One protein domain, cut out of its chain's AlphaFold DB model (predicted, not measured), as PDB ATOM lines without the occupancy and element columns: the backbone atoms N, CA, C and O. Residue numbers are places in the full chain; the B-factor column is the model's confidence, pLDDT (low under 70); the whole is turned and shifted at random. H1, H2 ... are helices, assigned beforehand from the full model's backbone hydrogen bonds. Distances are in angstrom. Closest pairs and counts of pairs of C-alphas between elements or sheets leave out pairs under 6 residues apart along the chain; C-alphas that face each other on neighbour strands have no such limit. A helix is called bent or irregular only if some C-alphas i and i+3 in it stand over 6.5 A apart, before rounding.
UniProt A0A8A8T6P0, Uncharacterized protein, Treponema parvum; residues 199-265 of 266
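AT A GLANCE: This is residues 199 to 265 of the 266 residues of an uncharacterized protein of Treponema parvum (UniProt A0A8A8T6P0). The longest helix, H2, has H1 folded back beside its first part, and H3 folds back from its other end, spreading away from H2 like the second arm of a V. H3 is kinked, and its last part comes near H1. The printed part has 67 residues with three named helices, H1, H2 and H3 in that order along the chain, and no named strand; the class is all helix. The whole is compact, with a radius of gyration of the C-alphas of 11.4 A, and its outline is elongated, spanning 34 by 22 by 19 A.

IN THESE COORDINATES: H2 is residues 224 to 242, 27.3 A from first to last C-alpha, beginning at C-alpha 224 (158.188, 167.819, 146.316). It is only just irregular: C-alphas 233 and 236 are 6.9 A apart. H1 is residues 209 to 220, 16.4 A long, beginning at C-alpha 209 (160.263, 172.457, 128.518). H3 is residues 246 to 263, 24.1 A long, ending at C-alpha 263 (150.590, 178.515, 137.429). It has a kink of 45 degrees near residue 253 and is only just irregular: C-alphas 255 and 258 are 7.0 A apart.

HOW THE PARTS SIT: H2 touches H1 with its residues 224 to 231 alone; the closest C-alphas, of Phe 215 and Ala 227, are 4.9 A apart. H1 and H2 form a helical hairpin, at a shallow tilt of 24 degrees, opposite ways. Residues 235 to 239 of H2 touch residues 246 to 250 of H3; the closest C-alphas, of Ser 239 and Gln 246, are 5.7 A apart. H2 and H3 stand at a steep tilt of 51 degrees, opposite ways. H1 and H3 are close but not clearly touching; their closest C-alphas, of Leu 212 and Ile 261, are 7.6 A apart. In H1 every O i to N i+4 pair is within hydrogen-bond range; in H2 10 of 15 are, and in H3 11 of 14.

THE WHOLE: The two C-alphas farthest apart, of Gln 221 and Ala 243, are 34.3 A apart. The printed part has no cut, and the links H1 to H2 and H2 to H3 are tight. The mean pLDDT of the printed part is 85.9; residue 265 is under 70.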
ATOM      1  N   ASP A 199     162.407 184.299 130.871       91.81
ATOM      2  CA  ASP A 199     162.804 183.797 129.544       91.81
ATOM      3  C   ASP A 199     164.269 183.336 129.473       91.81
ATOM      4  O   ASP A 199     164.574 182.355 128.805       91.81
ATOM      5  N   LEU A 200     165.186 184.024 130.172       92.06
ATOM      6  CA  LEU A 200     166.603 183.636 130.210       92.06
ATOM      7  C   LEU A 200     166.818 182.389 131.071       92.06
ATOM      8  O   LEU A 200     167.691 181.576 130.777       92.06
ATOM      9  N   PHE A 201     166.038 182.253 132.144       93.75
ATOM     10  CA  PHE A 201     166.030 181.065 132.993       93.75
ATOM     11  C   PHE A 201     165.502 179.832 132.238       93.75
ATOM     12  O   PHE A 201     166.021 178.733 132.426       93.75
ATOM     13  N   CYS A 202     164.534 180.030 131.342       93.44
ATOM     14  CA  CYS A 202     163.919 178.986 130.524       93.44
ATOM     15  C   CYS A 202     164.588 178.738 129.161       93.44
ATOM     16  O   CYS A 202     164.044 177.975 128.362       93.44
ATOM     17  N   GLU A 203     165.748 179.343 128.871       92.12
ATOM     18  CA  GLU A 203     166.519 178.997 127.667       92.12
ATOM     19  C   GLU A 203     166.827 177.486 127.627       92.12
ATOM     20  O   GLU A 203     166.983 176.841 128.668       92.12
ATOM     21  N   ASP A 204     166.974 176.933 126.418       86.94
ATOM     22  CA  ASP A 204     167.036 175.484 126.153       86.94
ATOM     23  C   ASP A 204     168.075 174.713 126.991       86.94
ATOM     24  O   ASP A 204     167.888 173.530 127.281       86.94
ATOM     25  N   ASN A 205     169.141 175.385 127.428       88.44
ATOM     26  CA  ASN A 205     170.240 174.794 128.195       88.44
ATOM     27  C   ASN A 205     170.025 174.796 129.723       88.44
ATOM     28  O   ASN A 205     170.864 174.271 130.456       88.44
ATOM     29  N   PHE A 206     168.949 175.408 130.224       93.38
ATOM     30  CA  PHE A 206     168.734 175.648 131.654       93.38
ATOM     31  C   PHE A 206     167.457 174.973 132.155       93.38
ATOM     32  O   PHE A 206     167.500 173.769 132.416       93.38
ATOM     33  N   PHE A 207     166.353 175.708 132.318       93.50
ATOM     34  CA  PHE A 207     165.047 175.186 132.739       93.50
ATOM     35  C   PHE A 207     164.075 175.133 131.554       93.50
ATOM     36  O   PHE A 207     163.104 175.885 131.466       93.50
ATOM     37  N   ASN A 208     164.400 174.264 130.602       93.94
ATOM     38  CA  ASN A 208     163.651 174.096 129.364       93.94
ATOM     39  C   ASN A 208     162.305 173.367 129.581       93.94
ATOM     40  O   ASN A 208     161.934 172.996 130.698       93.94
ATOM     41  N   LYS A 209     161.574 173.129 128.486       93.06
ATOM     42  CA  LYS A 209     160.263 172.457 128.518       93.06
ATOM     43  C   LYS A 209     160.307 171.048 129.120       93.06
ATOM     44  O   LYS A 209     159.346 170.660 129.772       93.06
ATOM     45  N   GLU A 210     161.393 170.307 128.912       94.31
ATOM     46  CA  GLU A 210     161.572 168.962 129.469       94.31
ATOM     47  C   GLU A 210     161.689 169.026 130.994       94.31
ATOM     48  O   GLU A 210     160.908 168.393 131.695       94.31
ATOM     49  N   LYS A 211     162.550 169.902 131.529       93.88
ATOM     50  CA  LYS A 211     162.670 170.084 132.985       93.88
ATOM     51  C   LYS A 211     161.406 170.643 133.629       93.88
ATOM     52  O   LYS A 211     161.110 170.306 134.774       93.88
ATOM     53  N   LEU A 212     160.664 171.495 132.920       92.00
ATOM     54  CA  LEU A 212     159.355 171.953 133.381       92.00
ATOM     55  C   LEU A 212     158.365 170.784 133.470       92.00
ATOM     56  O   LEU A 212     157.643 170.673 134.459       92.00
ATOM     57  N   GLN A 213     158.354 169.900 132.472       93.19
ATOM     58  CA  GLN A 213     157.516 168.705 132.481       93.19
ATOM     59  C   GLN A 213     157.905 167.762 133.630       93.19
ATOM     60  O   GLN A 213     157.034 167.378 134.410       93.19
ATOM     61  N   ASP A 214     159.199 167.491 133.810       94.00
ATOM     62  CA  ASP A 214     159.718 166.683 134.922       94.00
ATOM     63  C   ASP A 214     159.310 167.265 136.279       94.00
ATOM     64  O   ASP A 214     158.832 166.550 137.164       94.00
ATOM     65  N   PHE A 215     159.457 168.582 136.447       88.56
ATOM     66  CA  PHE A 215     159.030 169.286 137.651       88.56
ATOM     67  C   PHE A 215     157.530 169.085 137.906       88.56
ATOM     68  O   PHE A 215     157.130 168.707 139.011       88.56
ATOM     69  N   ASN A 216     156.703 169.292 136.883       87.25
ATOM     70  CA  ASN A 216     155.252 169.174 136.981       87.25
ATOM     71  C   ASN A 216     154.818 167.742 137.330       87.25
ATOM     72  O   ASN A 216     153.942 167.555 138.180       87.25
ATOM     73  N   ASP A 217     155.450 166.728 136.740       91.19
ATOM     74  CA  ASP A 217     155.154 165.321 137.013       91.19
ATOM     75  C   ASP A 217     155.545 164.920 138.439       91.19
ATOM     76  O   ASP A 217     154.791 164.212 139.115       91.19
ATOM     77  N   LEU A 218     156.670 165.428 138.951       84.25
ATOM     78  CA  LEU A 218     157.089 165.217 140.339       84.25
ATOM     79  C   LEU A 218     156.127 165.880 141.333       84.25
ATOM     80  O   LEU A 218     155.762 165.261 142.338       84.25
ATOM     81  N   ILE A 219     155.649 167.096 141.047       80.19
ATOM     82  CA  ILE A 219     154.642 167.768 141.883       80.19
ATOM     83  C   ILE A 219     153.324 166.984 141.898       80.19
ATOM     84  O   ILE A 219     152.784 166.745 142.982       80.19
ATOM     85  N   LYS A 220     152.838 166.517 140.739       85.31
ATOM     86  CA  LYS A 220     151.619 165.688 140.634       85.31
ATOM     87  C   LYS A 220     151.737 164.368 141.404       85.31
ATOM     88  O   LYS A 220     150.755 163.902 141.972       85.31
ATOM     89  N   GLN A 221     152.938 163.797 141.479       88.62
ATOM     90  CA  GLN A 221     153.238 162.587 142.256       88.62
ATOM     91  C   GLN A 221     153.459 162.847 143.760       88.62
ATOM     92  O   GLN A 221     153.739 161.909 144.505       88.62
ATOM     93  N   GLY A 222     153.388 164.100 144.229       79.69
ATOM     94  CA  GLY A 222     153.677 164.469 145.623       79.69
ATOM     95  C   GLY A 222     155.171 164.477 145.989       79.69
ATOM     96  O   GLY A 222     155.519 164.705 147.150       79.69
ATOM     97  N   LYS A 223     156.065 164.290 145.013       82.88
ATOM     98  CA  LYS A 223     157.531 164.224 145.146       82.88
ATOM     99  C   LYS A 223     158.163 165.618 145.180       82.88
ATOM    100  O   LYS A 223     158.911 166.034 144.296       82.88
ATOM    101  N   ARG A 224     157.805 166.397 146.206       79.56
ATOM    102  CA  ARG A 224     158.188 167.819 146.316       79.56
ATOM    103  C   ARG A 224     159.699 168.030 146.424       79.56
ATOM    104  O   ARG A 224     160.210 169.014 145.899       79.56
ATOM    105  N   ARG A 225     160.416 167.131 147.106       75.38
ATOM    106  CA  ARG A 225     161.867 167.256 147.306       75.38
ATOM    107  C   ARG A 225     162.618 167.072 145.989       75.38
ATOM    108  O   ARG A 225     163.527 167.838 145.690       75.38
ATOM    109  N   GLU A 226     162.205 166.092 145.199       79.00
ATOM    110  CA  GLU A 226     162.742 165.828 143.871       79.00
ATOM    111  C   GLU A 226     162.421 166.980 142.912       79.00
ATOM    112  O   GLU A 226     163.304 167.420 142.183       79.00
ATOM    113  N   ALA A 227     161.203 167.535 142.964       74.12
ATOM    114  CA  ALA A 227     160.828 168.696 142.154       74.12
ATOM    115  C   ALA A 227     161.729 169.913 142.445       74.12
ATOM    116  O   ALA A 227     162.249 170.547 141.529       74.12
ATOM    117  N   VAL A 228     162.006 170.203 143.722       79.06
ATOM    118  CA  VAL A 228     162.964 171.259 144.099       79.06
ATOM    119  C   VAL A 228     164.362 170.962 143.551       79.06
ATOM    120  O   VAL A 228     165.042 171.880 143.092       79.06
ATOM    121  N   GLN A 229     164.786 169.697 143.530       80.31
ATOM    122  CA  GLN A 229     166.093 169.320 142.995       80.31
ATOM    123  C   GLN A 229     166.226 169.620 141.492       80.31
ATOM    124  O   GLN A 229     167.312 170.000 141.052       80.31
ATOM    125  N   VAL A 230     165.136 169.532 140.717       82.88
ATOM    126  CA  VAL A 230     165.127 169.951 139.302       82.88
ATOM    127  C   VAL A 230     165.472 171.437 139.182       82.88
ATOM    128  O   VAL A 230     166.344 171.792 138.392       82.88
ATOM    129  N   LEU A 231     164.871 172.300 140.008       82.06
ATOM    130  CA  LEU A 231     165.176 173.738 140.025       82.06
ATOM    131  C   LEU A 231     166.618 174.007 140.472       82.06
ATOM    132  O   LEU A 231     167.326 174.796 139.847       82.06
ATOM    133  N   VAL A 232     167.079 173.314 141.519       82.25
ATOM    134  CA  VAL A 232     168.447 173.460 142.038       82.25
ATOM    135  C   VAL A 232     169.491 173.057 140.995       82.25
ATOM    136  O   VAL A 232     170.514 173.731 140.872       82.25
ATOM    137  N   SER A 233     169.212 172.030 140.185       87.25
ATOM    138  CA  SER A 233     170.118 171.557 139.127       87.25
ATOM    139  C   SER A 233     170.445 172.612 138.063       87.25
ATOM    140  O   SER A 233     171.426 172.475 137.334       87.25
ATOM    141  N   VAL A 234     169.634 173.668 137.952       91.38
ATOM    142  CA  VAL A 234     169.808 174.737 136.960       91.38
ATOM    143  C   VAL A 234     170.739 175.844 137.464       91.38
ATOM    144  O   VAL A 234     171.337 176.555 136.658       91.38
ATOM    145  N   ILE A 235     170.901 175.986 138.783       88.56
ATOM    146  CA  ILE A 235     171.549 177.150 139.401       88.56
ATOM    147  C   ILE A 235     173.021 177.266 138.998       88.56
ATOM    148  O   ILE A 235     173.449 178.329 138.554       88.56
ATOM    149  N   GLU A 236     173.804 176.200 139.150       89.31
ATOM    150  CA  GLU A 236     175.243 176.224 138.863       89.31
ATOM    151  C   GLU A 236     175.555 176.390 137.360       89.31
ATOM    152  O   GLU A 236     176.351 177.280 137.025       89.31
ATOM    153  N   PRO A 237     174.905 175.648 136.434       94.25
ATOM    154  CA  PRO A 237     175.068 175.886 135.000       94.25
ATOM    155  C   PRO A 237     174.730 177.326 134.598       94.25
ATOM    156  O   PRO A 237     175.485 177.960 133.858       94.25
ATOM    157  N   LEU A 238     173.628 177.870 135.120       92.88
ATOM    158  CA  LEU A 238     173.189 179.230 134.821       92.88
ATOM    159  C   LEU A 238     174.136 180.280 135.414       92.88
ATOM    160  O   LEU A 238     174.485 181.245 134.731       92.88
ATOM    161  N   SER A 239     174.590 180.077 136.653       91.25
ATOM    162  CA  SER A 239     175.585 180.920 137.325       91.25
ATOM    163  C   SER A 239     176.850 181.043 136.485       91.25
ATOM    164  O   SER A 239     177.291 182.156 136.194       91.25
ATOM    165  N   THR A 240     177.367 179.909 136.013       92.56
ATOM    166  CA  THR A 240     178.607 179.844 135.236       92.56
ATOM    167  C   THR A 240     178.445 180.467 133.853       92.56
ATOM    168  O   THR A 240     179.263 181.291 133.430       92.56
ATOM    169  N   ALA A 241     177.373 180.108 133.145       94.12
ATOM    170  CA  ALA A 241     177.142 180.550 131.775       94.12
ATOM    171  C   ALA A 241     176.785 182.039 131.689       94.12
ATOM    172  O   ALA A 241     177.201 182.729 130.758       94.12
ATOM    173  N   LYS A 242     176.010 182.550 132.652       93.44
ATOM    174  CA  LYS A 242     175.516 183.931 132.642       93.44
ATOM    175  C   LYS A 242     176.280 184.848 133.592       93.44
ATOM    176  O   LYS A 242     175.891 186.011 133.655       93.44
ATOM    177  N   ALA A 243     177.322 184.375 134.282       94.19
ATOM    178  CA  ALA A 243     178.082 185.130 135.284       94.19
ATOM    179  C   ALA A 243     177.156 185.810 136.310       94.19
ATOM    180  O   ALA A 243     177.111 187.033 136.434       94.19
ATOM    181  N   LEU A 244     176.354 185.000 136.998       92.19
ATOM    182  CA  LEU A 244     175.429 185.433 138.049       92.19
ATOM    183  C   LEU A 244     175.760 184.715 139.355       92.19
ATOM    184  O   LEU A 244     176.197 183.565 139.330       92.19
ATOM    185  N   SER A 245     175.513 185.352 140.501       90.44
ATOM    186  CA  SER A 245     175.665 184.661 141.781       90.44
ATOM    187  C   SER A 245     174.561 183.616 141.948       90.44
ATOM    188  O   SER A 245     173.398 183.849 141.609       90.44
ATOM    189  N   GLN A 246     174.919 182.454 142.491       84.94
ATOM    190  CA  GLN A 246     173.951 181.388 142.764       84.94
ATOM    191  C   GLN A 246     172.846 181.859 143.716       84.94
ATOM    192  O   GLN A 246     171.677 181.553 143.503       84.94
ATOM    193  N   HIS A 247     173.209 182.669 144.716       85.56
ATOM    194  CA  HIS A 247     172.257 183.258 145.652       85.56
ATOM    195  C   HIS A 247     171.218 184.143 144.952       85.56
ATOM    196  O   HIS A 247     170.023 183.998 145.196       85.56
ATOM    197  N   PHE A 248     171.648 185.006 144.022       85.94
ATOM    198  CA  PHE A 248     170.725 185.826 143.240       85.94
ATOM    199  C   PHE A 248     169.769 184.958 142.413       85.94
ATOM    200  O   PHE A 248     168.567 185.203 142.406       85.94
ATOM    201  N   ILE A 249     170.274 183.907 141.756       84.88
ATOM    202  CA  ILE A 249     169.433 182.972 140.991       84.88
ATOM    203  C   ILE A 249     168.390 182.310 141.904       84.88
ATOM    204  O   ILE A 249     167.216 182.262 141.546       84.88
ATOM    205  N   GLN A 250     168.794 181.840 143.086       81.31
ATOM    206  CA  GLN A 250     167.887 181.240 144.072       81.31
ATOM    207  C   GLN A 250     166.778 182.206 144.490       81.31
ATOM    208  O   GLN A 250     165.608 181.828 144.463       81.31
ATOM    209  N   GLN A 251     167.126 183.454 144.814       83.44
ATOM    210  CA  GLN A 251     166.147 184.492 145.145       83.44
ATOM    211  C   GLN A 251     165.162 184.722 143.995       83.44
ATOM    212  O   GLN A 251     163.956 184.711 144.218       83.44
ATOM    213  N   ARG A 252     165.645 184.852 142.748       85.31
ATOM    214  CA  ARG A 252     164.776 185.008 141.562       85.31
ATOM    215  C   ARG A 252     163.807 183.835 141.397       85.31
ATOM    216  O   ARG A 252     162.634 184.053 141.093       85.31
ATOM    217  N   ILE A 253     164.282 182.607 141.614       81.50
ATOM    218  CA  ILE A 253     163.435 181.413 141.537       81.50
ATOM    219  C   ILE A 253     162.323 181.486 142.583       81.50
ATOM    220  O   ILE A 253     161.159 181.338 142.226       81.50
ATOM    221  N   VAL A 254     162.669 181.720 143.851       76.44
ATOM    222  CA  VAL A 254     161.712 181.695 144.969       76.44
ATOM    223  C   VAL A 254     160.708 182.842 144.888       76.44
ATOM    224  O   VAL A 254     159.522 182.618 145.108       76.44
ATOM    225  N   GLU A 255     161.174 184.050 144.583       79.69
ATOM    226  CA  GLU A 255     160.355 185.261 144.664       79.69
ATOM    227  C   GLU A 255     159.461 185.479 143.439       79.69
ATOM    228  O   GLU A 255     158.396 186.065 143.583       79.69
ATOM    229  N   GLU A 256     159.866 185.031 142.242       82.81
ATOM    230  CA  GLU A 256     159.162 185.400 141.000       82.81
ATOM    231  C   GLU A 256     158.885 184.213 140.070       82.81
ATOM    232  O   GLU A 256     157.785 184.070 139.528       82.81
ATOM    233  N   PHE A 257     159.863 183.329 139.858       87.38
ATOM    234  CA  PHE A 257     159.707 182.289 138.833       87.38
ATOM    235  C   PHE A 257     158.848 181.127 139.312       87.38
ATOM    236  O   PHE A 257     158.101 180.562 138.516       87.38
ATOM    237  N   LEU A 258     158.917 180.778 140.597       78.25
ATOM    238  CA  LEU A 258     158.183 179.647 141.153       78.25
ATOM    239  C   LEU A 258     156.670 179.828 141.007       78.25
ATOM    240  O   LEU A 258     155.987 178.880 140.633       78.25
ATOM    241  N   GLU A 259     156.150 181.035 141.227       78.06
ATOM    242  CA  GLU A 259     154.727 181.321 141.026       78.06
ATOM    243  C   GLU A 259     154.317 181.093 139.563       78.06
ATOM    244  O   GLU A 259     153.301 180.451 139.288       78.06
ATOM    245  N   THR A 260     155.137 181.559 138.622       83.38
ATOM    246  CA  THR A 260     154.913 181.378 137.181       83.38
ATOM    247  C   THR A 260     154.948 179.898 136.788       83.38
ATOM    248  O   THR A 260     154.068 179.422 136.071       83.38
ATOM    249  N   ILE A 261     155.919 179.146 137.313       76.12
ATOM    250  CA  ILE A 261     156.056 177.700 137.093       76.12
ATOM    251  C   ILE A 261     154.837 176.961 137.653       76.12
ATOM    252  O   ILE A 261     154.249 176.143 136.955       76.12
ATOM    253  N   ILE A 262     154.399 177.276 138.873       71.88
ATOM    254  CA  ILE A 262     153.242 176.619 139.499       71.88
ATOM    255  C   ILE A 262     151.949 176.926 138.740       71.88
ATOM    256  O   ILE A 262     151.136 176.026 138.542       71.88
ATOM    257  N   LYS A 263     151.757 178.158 138.256       77.50
ATOM    258  CA  LYS A 263     150.590 178.515 137.429       77.50
ATOM    259  C   LYS A 263     150.508 177.702 136.133       77.50
ATOM    260  O   LYS A 263     149.413 177.519 135.614       77.50
ATOM    261  N   SER A 264     151.631 177.176 135.636       74.44
ATOM    262  CA  SER A 264     151.663 176.311 134.449       74.44
ATOM    263  C   SER A 264     151.202 174.865 134.695       74.44
ATOM    264  O   SER A 264     151.088 174.099 133.746       74.44
ATOM    265  N   ILE A 265     150.931 174.484 135.952       64.56
ATOM    266  CA  ILE A 265     150.492 173.128 136.342       64.56
ATOM    267  C   ILE A 265     148.990 172.899 136.058       64.56
ATOM    268  O   ILE A 265     148.521 171.765 136.181       64.56
TER     269      ILE A 265